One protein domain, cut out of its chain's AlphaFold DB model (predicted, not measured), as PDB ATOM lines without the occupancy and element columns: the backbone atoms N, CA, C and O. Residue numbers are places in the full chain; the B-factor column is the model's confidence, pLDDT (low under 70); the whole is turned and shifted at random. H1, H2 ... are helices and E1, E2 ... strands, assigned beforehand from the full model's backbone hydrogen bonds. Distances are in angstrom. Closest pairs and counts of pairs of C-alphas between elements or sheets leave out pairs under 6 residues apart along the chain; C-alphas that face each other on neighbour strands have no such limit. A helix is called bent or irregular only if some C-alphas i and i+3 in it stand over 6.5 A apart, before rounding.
ATOM      1  N   SER A 107     -35.807 -19.935  49.189       91.00
ATOM      2  CA  SER A 107     -34.477 -20.515  49.441       91.00
ATOM      3  C   SER A 107     -33.583 -20.524  48.201       91.00
ATOM      4  O   SER A 107     -32.362 -20.477  48.303       91.00
ATOM      5  N   LEU A 108     -34.170 -20.540  47.001       90.81
ATOM      6  CA  LEU A 108     -33.399 -20.423  45.763       90.81
ATOM      7  C   LEU A 108     -32.769 -19.040  45.580       90.81
ATOM      8  O   LEU A 108     -31.678 -18.948  45.017       90.81
ATOM      9  N   GLU A 109     -33.450 -17.985  46.030       91.44
ATOM     10  CA  GLU A 109     -32.962 -16.608  45.959       91.44
ATOM     11  C   GLU A 109     -32.078 -16.258  47.157       91.44
ATOM     12  O   GLU A 109     -31.066 -15.582  46.983       91.44
ATOM     13  N   THR A 110     -32.446 -16.707  48.362       93.69
ATOM     14  CA  THR A 110     -31.747 -16.345  49.605       93.69
ATOM     15  C   THR A 110     -30.522 -17.210  49.873       93.69
ATOM     16  O   THR A 110     -29.492 -16.688  50.291       93.69
ATOM     17  N   ASP A 111     -30.614 -18.512  49.590       93.12
ATOM     18  CA  ASP A 111     -29.617 -19.509  50.004       93.12
ATOM     19  C   ASP A 111     -28.874 -20.109  48.794       93.12
ATOM     20  O   ASP A 111     -27.945 -20.900  48.940       93.12
ATOM     21  N   GLY A 112     -29.285 -19.745  47.571       92.44
ATOM     22  CA  GLY A 112     -28.706 -20.232  46.316       92.44
ATOM     23  C   GLY A 112     -29.094 -21.668  45.944       92.44
ATOM     24  O   GLY A 112     -28.677 -22.156  44.891       92.44
ATOM     25  N   GLY A 113     -29.907 -22.339  46.764       94.75
ATOM     26  CA  GLY A 113     -30.360 -23.711  46.559       94.75
ATOM     27  C   GLY A 113     -31.042 -24.295  47.792       94.75
ATOM     28  O   GLY A 113     -31.120 -23.668  48.842       94.75
ATOM     29  N   VAL A 114     -31.566 -25.512  47.662       95.94
ATOM     30  CA  VAL A 114     -32.282 -26.194  48.745       95.94
ATOM     31  C   VAL A 114     -32.062 -27.697  48.666       95.94
ATOM     32  O   VAL A 114     -32.111 -28.297  47.593       95.94
ATOM     33  N   THR A 115     -31.837 -28.321  49.819       95.56
ATOM     34  CA  THR A 115     -31.820 -29.781  49.941       95.56
ATOM     35  C   THR A 115     -33.110 -30.240  50.598       95.56
ATOM     36  O   THR A 115     -33.441 -29.810  51.700       95.56
ATOM     37  N   VAL A 116     -33.830 -31.133  49.928       95.25
ATOM     38  CA  VAL A 116     -35.042 -31.766  50.442       95.25
ATOM     39  C   VAL A 116     -34.675 -33.172  50.891       95.25
ATOM     40  O   VAL A 116     -34.377 -34.043  50.068       95.25
ATOM     41  N   ALA A 117     -34.683 -33.384  52.203       93.75
ATOM     42  CA  ALA A 117     -34.566 -34.711  52.784       93.75
ATOM     43  C   ALA A 117     -35.887 -35.470  52.580       93.75
ATOM     44  O   ALA A 117     -36.957 -34.976  52.935       93.75
ATOM     45  N   VAL A 118     -35.812 -36.657  51.987       92.88
ATOM     46  CA  VAL A 118     -36.958 -37.503  51.658       92.88
ATOM     47  C   VAL A 118     -36.792 -38.839  52.364       92.88
ATOM     48  O   VAL A 118     -35.813 -39.547  52.142       92.88
ATOM     49  N   ASP A 119     -37.769 -39.188  53.186       88.75
ATOM     50  CA  ASP A 119     -37.876 -40.496  53.825       88.75
ATOM     51  C   ASP A 119     -39.111 -41.233  53.282       88.75
ATOM     52  O   ASP A 119     -40.097 -40.618  52.867       88.75
ATOM     53  N   GLY A 120     -39.051 -42.560  53.264       88.31
ATOM     54  CA  GLY A 120     -40.132 -43.432  52.829       88.31
ATOM     55  C   GLY A 120     -39.726 -44.382  51.708       88.31
ATOM     56  O   GLY A 120     -39.094 -44.013  50.716       88.31
ATOM     57  N   SER A 121     -40.168 -45.635  51.835       88.75
ATOM     58  CA  SER A 121     -39.823 -46.730  50.920       88.75
ATOM     59  C   SER A 121     -40.195 -46.459  49.461       88.75
ATOM     60  O   SER A 121     -39.475 -46.903  48.572       88.75
ATOM     61  N   LEU A 122     -41.272 -45.704  49.211       91.31
ATOM     62  CA  LEU A 122     -41.698 -45.329  47.862       91.31
ATOM     63  C   LEU A 122     -40.642 -44.501  47.123       91.31
ATOM     64  O   LEU A 122     -40.492 -44.675  45.925       91.31
ATOM     65  N   TYR A 123     -39.918 -43.618  47.811       92.56
ATOM     66  CA  TYR A 123     -38.831 -42.854  47.200       92.56
ATOM     67  C   TYR A 123     -37.507 -43.617  47.292       92.56
ATOM     68  O   TYR A 123     -36.811 -43.783  46.296       92.56
ATOM     69  N   VAL A 124     -37.177 -44.130  48.480       90.00
ATOM     70  CA  VAL A 124     -35.861 -44.724  48.769       90.00
ATOM     71  C   VAL A 124     -35.608 -46.012  47.981       90.00
ATOM     72  O   VAL A 124     -34.476 -46.278  47.593       90.00
ATOM     73  N   ARG A 125     -36.643 -46.824  47.728       88.69
ATOM     74  CA  ARG A 125     -36.506 -48.134  47.059       88.69
ATOM     75  C   ARG A 125     -36.936 -48.126  45.591       88.69
ATOM     76  O   ARG A 125     -36.953 -49.185  44.971       88.69
ATOM     77  N   ASN A 126     -37.316 -46.973  45.046       88.88
ATOM     78  CA  ASN A 126     -37.770 -46.841  43.665       88.88
ATOM     79  C   ASN A 126     -37.061 -45.656  43.006       88.88
ATOM     80  O   ASN A 126     -37.520 -44.514  43.059       88.88
ATOM     81  N   GLU A 127     -35.930 -45.945  42.367       87.50
ATOM     82  CA  GLU A 127     -35.116 -44.936  41.689       87.50
ATOM     83  C   GLU A 127     -35.907 -44.183  40.612       87.50
ATOM     84  O   GLU A 127     -35.826 -42.954  40.518       87.50
ATOM     85  N   TRP A 128     -36.732 -44.905  39.846       89.62
ATOM     86  CA  TRP A 128     -37.578 -44.309  38.818       89.62
ATOM     87  C   TRP A 128     -38.530 -43.259  39.400       89.62
ATOM     88  O   TRP A 128     -38.672 -42.179  38.827       89.62
ATOM     89  N   TYR A 129     -39.116 -43.507  40.573       94.06
ATOM     90  CA  TYR A 129     -39.994 -42.538  41.230       94.06
ATOM     91  C   TYR A 129     -39.262 -41.222  41.544       94.06
ATOM     92  O   TYR A 129     -39.774 -40.136  41.264       94.06
ATOM     93  N   GLY A 130     -38.023 -41.305  42.040       93.75
ATOM     94  CA  GLY A 130     -37.178 -40.130  42.267       93.75
ATOM     95  C   GLY A 130     -36.803 -39.391  40.975       93.75
ATOM     96  O   GLY A 130     -36.796 -38.157  40.947       93.75
ATOM     97  N   LEU A 131     -36.538 -40.119  39.885       92.44
ATOM     98  CA  LEU A 131     -36.306 -39.529  38.560       92.44
ATOM     99  C   LEU A 131     -37.548 -38.800  38.030       92.44
ATOM    100  O   LEU A 131     -37.420 -37.692  37.509       92.44
ATOM    101  N   ARG A 132     -38.748 -39.364  38.210       94.62
ATOM    102  CA  ARG A 132     -40.001 -38.708  37.806       94.62
ATOM    103  C   ARG A 132     -40.271 -37.436  38.597       94.62
ATOM    104  O   ARG A 132     -40.598 -36.427  37.983       94.62
ATOM    105  N   ILE A 133     -40.050 -37.430  39.915       96.69
ATOM    106  CA  ILE A 133     -40.167 -36.197  40.715       96.69
ATOM    107  C   ILE A 133     -39.222 -35.118  40.171       96.69
ATOM    108  O   ILE A 133     -39.644 -33.981  39.980       96.69
ATOM    109  N   ARG A 134     -37.962 -35.464  39.868       95.88
ATOM    110  CA  ARG A 134     -36.997 -34.518  39.278       95.88
ATOM    111  C   ARG A 134     -37.440 -33.996  37.911       95.88
ATOM    112  O   ARG A 134     -37.299 -32.803  37.658       95.88
ATOM    113  N   SER A 135     -38.001 -34.858  37.063       95.81
ATOM    114  CA  SER A 135     -38.583 -34.451  35.777       95.81
ATOM    115  C   SER A 135     -39.681 -33.409  35.980       95.81
ATOM    116  O   SER A 135     -39.605 -32.331  35.407       95.81
ATOM    117  N   PHE A 136     -40.646 -33.681  36.861       97.88
ATOM    118  CA  PHE A 136     -41.733 -32.740  37.124       97.88
ATOM    119  C   PHE A 136     -41.260 -31.453  37.803       97.88
ATOM    120  O   PHE A 136     -41.793 -30.387  37.519       97.88
ATOM    121  N   LEU A 137     -40.239 -31.506  38.664       98.12
ATOM    122  CA  LEU A 137     -39.624 -30.290  39.202       98.12
ATOM    123  C   LEU A 137     -39.035 -29.426  38.085       98.12
ATOM    124  O   LEU A 137     -39.237 -28.215  38.090       98.12
ATOM    125  N   LYS A 138     -38.356 -30.031  37.107       97.50
ATOM    126  CA  LYS A 138     -37.852 -29.306  35.936       97.50
ATOM    127  C   LYS A 138     -38.986 -28.663  35.135       97.50
ATOM    128  O   LYS A 138     -38.847 -27.515  34.726       97.50
ATOM    129  N   ASP A 139     -40.110 -29.355  34.974       97.62
ATOM    130  CA  ASP A 139     -41.286 -28.808  34.285       97.62
ATOM    131  C   ASP A 139     -41.925 -27.639  35.061       97.62
ATOM    132  O   ASP A 139     -42.381 -26.668  34.462       97.62
ATOM    133  N   LEU A 140     -41.934 -27.706  36.398       97.56
ATOM    134  CA  LEU A 140     -42.589 -26.723  37.269       97.56
ATOM    135  C   LEU A 140     -41.758 -25.457  37.520       97.56
ATOM    136  O   LEU A 140     -42.324 -24.370  37.624       97.56
ATOM    137  N   ILE A 141     -40.436 -25.586  37.679       95.38
ATOM    138  CA  ILE A 141     -39.551 -24.472  38.071       95.38
ATOM    139  C   ILE A 141     -38.367 -24.252  37.116       95.38
ATOM    140  O   ILE A 141     -37.492 -23.430  37.395       95.38
ATOM    141  N   GLY A 142     -38.337 -24.934  35.970       95.12
ATOM    142  CA  GLY A 142     -37.321 -24.744  34.935       95.12
ATOM    143  C   GLY A 142     -35.912 -25.096  35.412       95.12
ATOM    144  O   GLY A 142     -35.723 -25.990  36.234       95.12
ATOM    145  N   GLN A 143     -34.904 -24.366  34.923       92.00
ATOM    146  CA  GLN A 143     -33.491 -24.594  35.279       92.00
ATOM    147  C   GLN A 143     -33.210 -24.487  36.785       92.00
ATOM    148  O   GLN A 143     -32.265 -25.093  37.284       92.00
ATOM    149  N   ASN A 144     -34.064 -23.793  37.544       92.88
ATOM    150  CA  ASN A 144     -33.934 -23.726  38.996       92.88
ATOM    151  C   ASN A 144     -34.076 -25.096  39.679       92.88
ATOM    152  O   ASN A 144     -33.609 -25.252  40.807       92.88
ATOM    153  N   SER A 145     -34.656 -26.104  39.013       95.38
ATOM    154  CA  SER A 145     -34.733 -27.468  39.550       95.38
ATOM    155  C   SER A 145     -33.363 -28.077  39.847       95.38
ATOM    156  O   SER A 145     -33.257 -28.918  40.732       95.38
ATOM    157  N   GLU A 146     -32.308 -27.653  39.143       94.56
ATOM    158  CA  GLU A 146     -30.934 -28.136  39.366       94.56
ATOM    159  C   GLU A 146     -30.390 -27.742  40.748       94.56
ATOM    160  O   GLU A 146     -29.512 -28.410  41.291       94.56
ATOM    161  N   LYS A 147     -30.966 -26.695  41.352       95.75
ATOM    162  CA  LYS A 147     -30.642 -26.213  42.699       95.75
ATOM    163  C   LYS A 147     -31.496 -26.865  43.795       95.75
ATOM    164  O   LYS A 147     -31.310 -26.553  44.970       95.75
ATOM    165  N   VAL A 148     -32.428 -27.752  43.433       97.25
ATOM    166  CA  VAL A 148     -33.278 -28.512  44.363       97.25
ATOM    167  C   VAL A 148     -32.752 -29.941  44.464       97.25
ATOM    168  O   VAL A 148     -33.006 -30.794  43.611       97.25
ATOM    169  N   LEU A 149     -32.007 -30.227  45.528       95.94
ATOM    170  CA  LEU A 149     -31.375 -31.526  45.736       95.94
ATOM    171  C   LEU A 149     -32.273 -32.437  46.569       95.94
ATOM    172  O   LEU A 149     -32.434 -32.242  47.768       95.94
ATOM    173  N   LEU A 150     -32.812 -33.484  45.950       95.62
ATOM    174  CA  LEU A 150     -33.511 -34.541  46.681       95.62
ATOM    175  C   LEU A 150     -32.493 -35.535  47.260       95.62
ATOM    176  O   LEU A 150     -31.634 -36.057  46.532       95.62
ATOM    177  N   ARG A 151     -32.579 -35.809  48.563       93.31
ATOM    178  CA  ARG A 151     -31.688 -36.737  49.277       93.31
ATOM    179  C   ARG A 151     -32.498 -37.703  50.122       93.31
ATOM    180  O   ARG A 151     -33.382 -37.274  50.848       93.31
ATOM    181  N   ALA A 152     -32.190 -38.994  50.024       91.50
ATOM    182  CA  ALA A 152     -32.752 -39.974  50.943       91.50
ATOM    183  C   ALA A 152     -32.265 -39.659  52.366       91.50
ATOM    184  O   ALA A 152     -31.071 -39.433  52.565       91.50
ATOM    185  N   ALA A 153     -33.182 -39.599  53.328       87.19
ATOM    186  CA  ALA A 153     -32.833 -39.500  54.737       87.19
ATOM    187  C   ALA A 153     -32.542 -40.904  55.287       87.19
ATOM    188  O   ALA A 153     -33.314 -41.824  55.035       87.19
ATOM    189  N   ASP A 154     -31.449 -41.071  56.037       79.38
ATOM    190  CA  ASP A 154     -31.106 -42.371  56.641       79.38
ATOM    191  C   ASP A 154     -32.054 -42.743  57.791       79.38
ATOM    192  O   ASP A 154     -32.594 -43.841  57.845       79.38
ATOM    193  N   ASP A 155     -32.196 -41.824  58.748       81.12
ATOM    194  CA  ASP A 155     -33.011 -41.961  59.955       81.12
ATOM    195  C   ASP A 155     -33.432 -40.556  60.392       81.12
ATOM    196  O   ASP A 155     -32.815 -39.927  61.258       81.12
ATOM    197  N   GLY A 156     -34.440 -40.018  59.705       78.94
ATOM    198  CA  GLY A 156     -34.952 -38.682  60.000       78.94
ATOM    199  C   GLY A 156     -35.569 -38.605  61.396       78.94
ATOM    200  O   GLY A 156     -35.366 -37.621  62.106       78.94
ATOM    201  N   SER A 157     -36.275 -39.660  61.814       83.62
ATOM    202  CA  SER A 157     -36.966 -39.717  63.103       83.62
ATOM    203  C   SER A 157     -36.021 -39.788  64.301       83.62
ATOM    204  O   SER A 157     -36.213 -39.037  65.255       83.62
ATOM    205  N   GLY A 158     -35.003 -40.650  64.274       89.19
ATOM    206  CA  GLY A 158     -34.088 -40.843  65.398       89.19
ATOM    207  C   GLY A 158     -33.037 -39.744  65.474       89.19
ATOM    208  O   GLY A 158     -32.956 -39.031  66.480       89.19
ATOM    209  N   LYS A 159     -32.269 -39.538  64.393       89.62
ATOM    210  CA  LYS A 159     -31.223 -38.496  64.351       89.62
ATOM    211  C   LYS A 159     -31.817 -37.095  64.519       89.62
ATOM    212  O   LYS A 159     -31.267 -36.288  65.266       89.62
ATOM    213  N   GLY A 160     -32.948 -36.814  63.868       88.31
ATOM    214  CA  GLY A 160     -33.626 -35.518  63.965       88.31
ATOM    215  C   GLY A 160     -34.127 -35.225  65.378       88.31
ATOM    216  O   GLY A 160     -33.843 -34.152  65.913       88.31
ATOM    217  N   ALA A 161     -34.794 -36.188  66.024       91.38
ATOM    218  CA  ALA A 161     -35.263 -36.023  67.400       91.38
ATOM    219  C   ALA A 161     -34.106 -35.776  68.382       91.38
ATOM    220  O   ALA A 161     -34.201 -34.886  69.227       91.38
ATOM    221  N   ALA A 162     -32.993 -36.507  68.241       92.81
ATOM    222  CA  ALA A 162     -31.817 -36.325  69.089       92.81
ATOM    223  C   ALA A 162     -31.210 -34.914  68.964       92.81
ATOM    224  O   ALA A 162     -30.886 -34.293  69.978       92.81
ATOM    225  N   ILE A 163     -31.103 -34.383  67.739       92.25
ATOM    226  CA  ILE A 163     -30.605 -33.018  67.493       92.25
ATOM    227  C   ILE A 163     -31.557 -31.976  68.093       92.25
ATOM    228  O   ILE A 163     -31.091 -31.046  68.750       92.25
ATOM    229  N   CYS A 164     -32.876 -32.143  67.928       91.81
ATOM    230  CA  CYS A 164     -33.864 -31.235  68.519       91.81
ATOM    231  C   CYS A 164     -33.730 -31.161  70.046       91.81
ATOM    232  O   CYS A 164     -33.726 -30.067  70.599       91.81
ATOM    233  N   VAL A 165     -33.565 -32.304  70.723       94.12
ATOM    234  CA  VAL A 165     -33.349 -32.338  72.180       94.12
ATOM    235  C   VAL A 165     -32.034 -31.655  72.563       94.12
ATOM    236  O   VAL A 165     -31.999 -30.891  73.525       94.12
ATOM    237  N   ALA A 166     -30.958 -31.880  71.804       94.50
ATOM    238  CA  ALA A 166     -29.666 -31.248  72.065       94.50
ATOM    239  C   ALA A 166     -29.690 -29.714  71.904       94.50
ATOM    240  O   ALA A 166     -28.904 -29.027  72.558       94.50
ATOM    241  N   ALA A 167     -30.582 -29.185  71.058       92.62
ATOM    242  CA  ALA A 167     -30.732 -27.754  70.791       92.62
ATOM    243  C   ALA A 167     -31.567 -26.991  71.841       92.62
ATOM    244  O   ALA A 167     -31.548 -25.765  71.832       92.62
ATOM    245  N   LEU A 168     -32.268 -27.675  72.756       88.56
ATOM    246  CA  LEU A 168     -33.102 -27.068  73.813       88.56
ATOM    247  C   LEU A 168     -32.300 -26.507  75.009       88.56
ATOM    248  O   LEU A 168     -32.797 -26.495  76.135       88.56
TER     249      LEU A 168
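Overview. This is residues 107 to 168 of the 169 residues of the protein "Phosphotransferase" of Eimeria necatrix (UniProt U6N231). Two short parallel strands, E1 and E2, lie side by side between the long kinked helix H3, near E2, and the helix H4, with residues 158 to 168, of which 158 to 167 belong to H4, standing free and sticking out away from H3. Short H1 and H2 sit at opposite ends of the strand pair in this flat, loosely built shape. The printed part has 62 residues, in the order H1, E1, H2, H3, E2, H4, and is mostly helix. It is loose, with a radius of gyration of the C-alphas of 14.1 A and spans of 39 by 32 by 11 A.

Arrangement. H1, residues 107 to 110, is close but not clearly touching H3, residues 127 to 147; their closest C-alphas, Leu 108 and Lys 147, are 7.1 A apart. E1, residues 114 to 118, and E2, residues 148 to 152, are parallel at 27 degrees, with N 116 and O 149 2.8 A apart, within hydrogen-bond range. H2, residues 121 to 124, and H3 only just touch, only at the corner, with 3 pairs of C-alphas within 8 A; the closest are Tyr 123 and Gly 130, 5.9 A. E1, H2, H3 and E2 form a strand-helix-strand unit, two parallel strands with helices between, its crossover right-handed. H3 and E2 are near each other, with 11 pairs of C-alphas within 10 A. H4, residues 156 to 167, is apart from H3. Every O i to N i+4 pair is within hydrogen-bond range in H4, 12 of 17 in H3; H1 and H2 are too short for one.

Along the chain. H1 begins at C-alpha 107 (-34.477, -20.515, 49.441). E1 is 12.6 A long and E2 13.2 A. H3, 19.3 A, is irregular: C-alphas 140 and 143 are 9.6 A apart, and it has a kink of 133 degrees near residue 141. H4, 15.9 A, ends at C-alpha 167 (-30.732, -27.754, 70.791).

Size, cuts and confidence. The C-alphas farthest apart, Asp 139 and Leu 168, are 40.4 A apart. The printed part has no cut, its five links are tight, and no printed residue has pLDDT under 70.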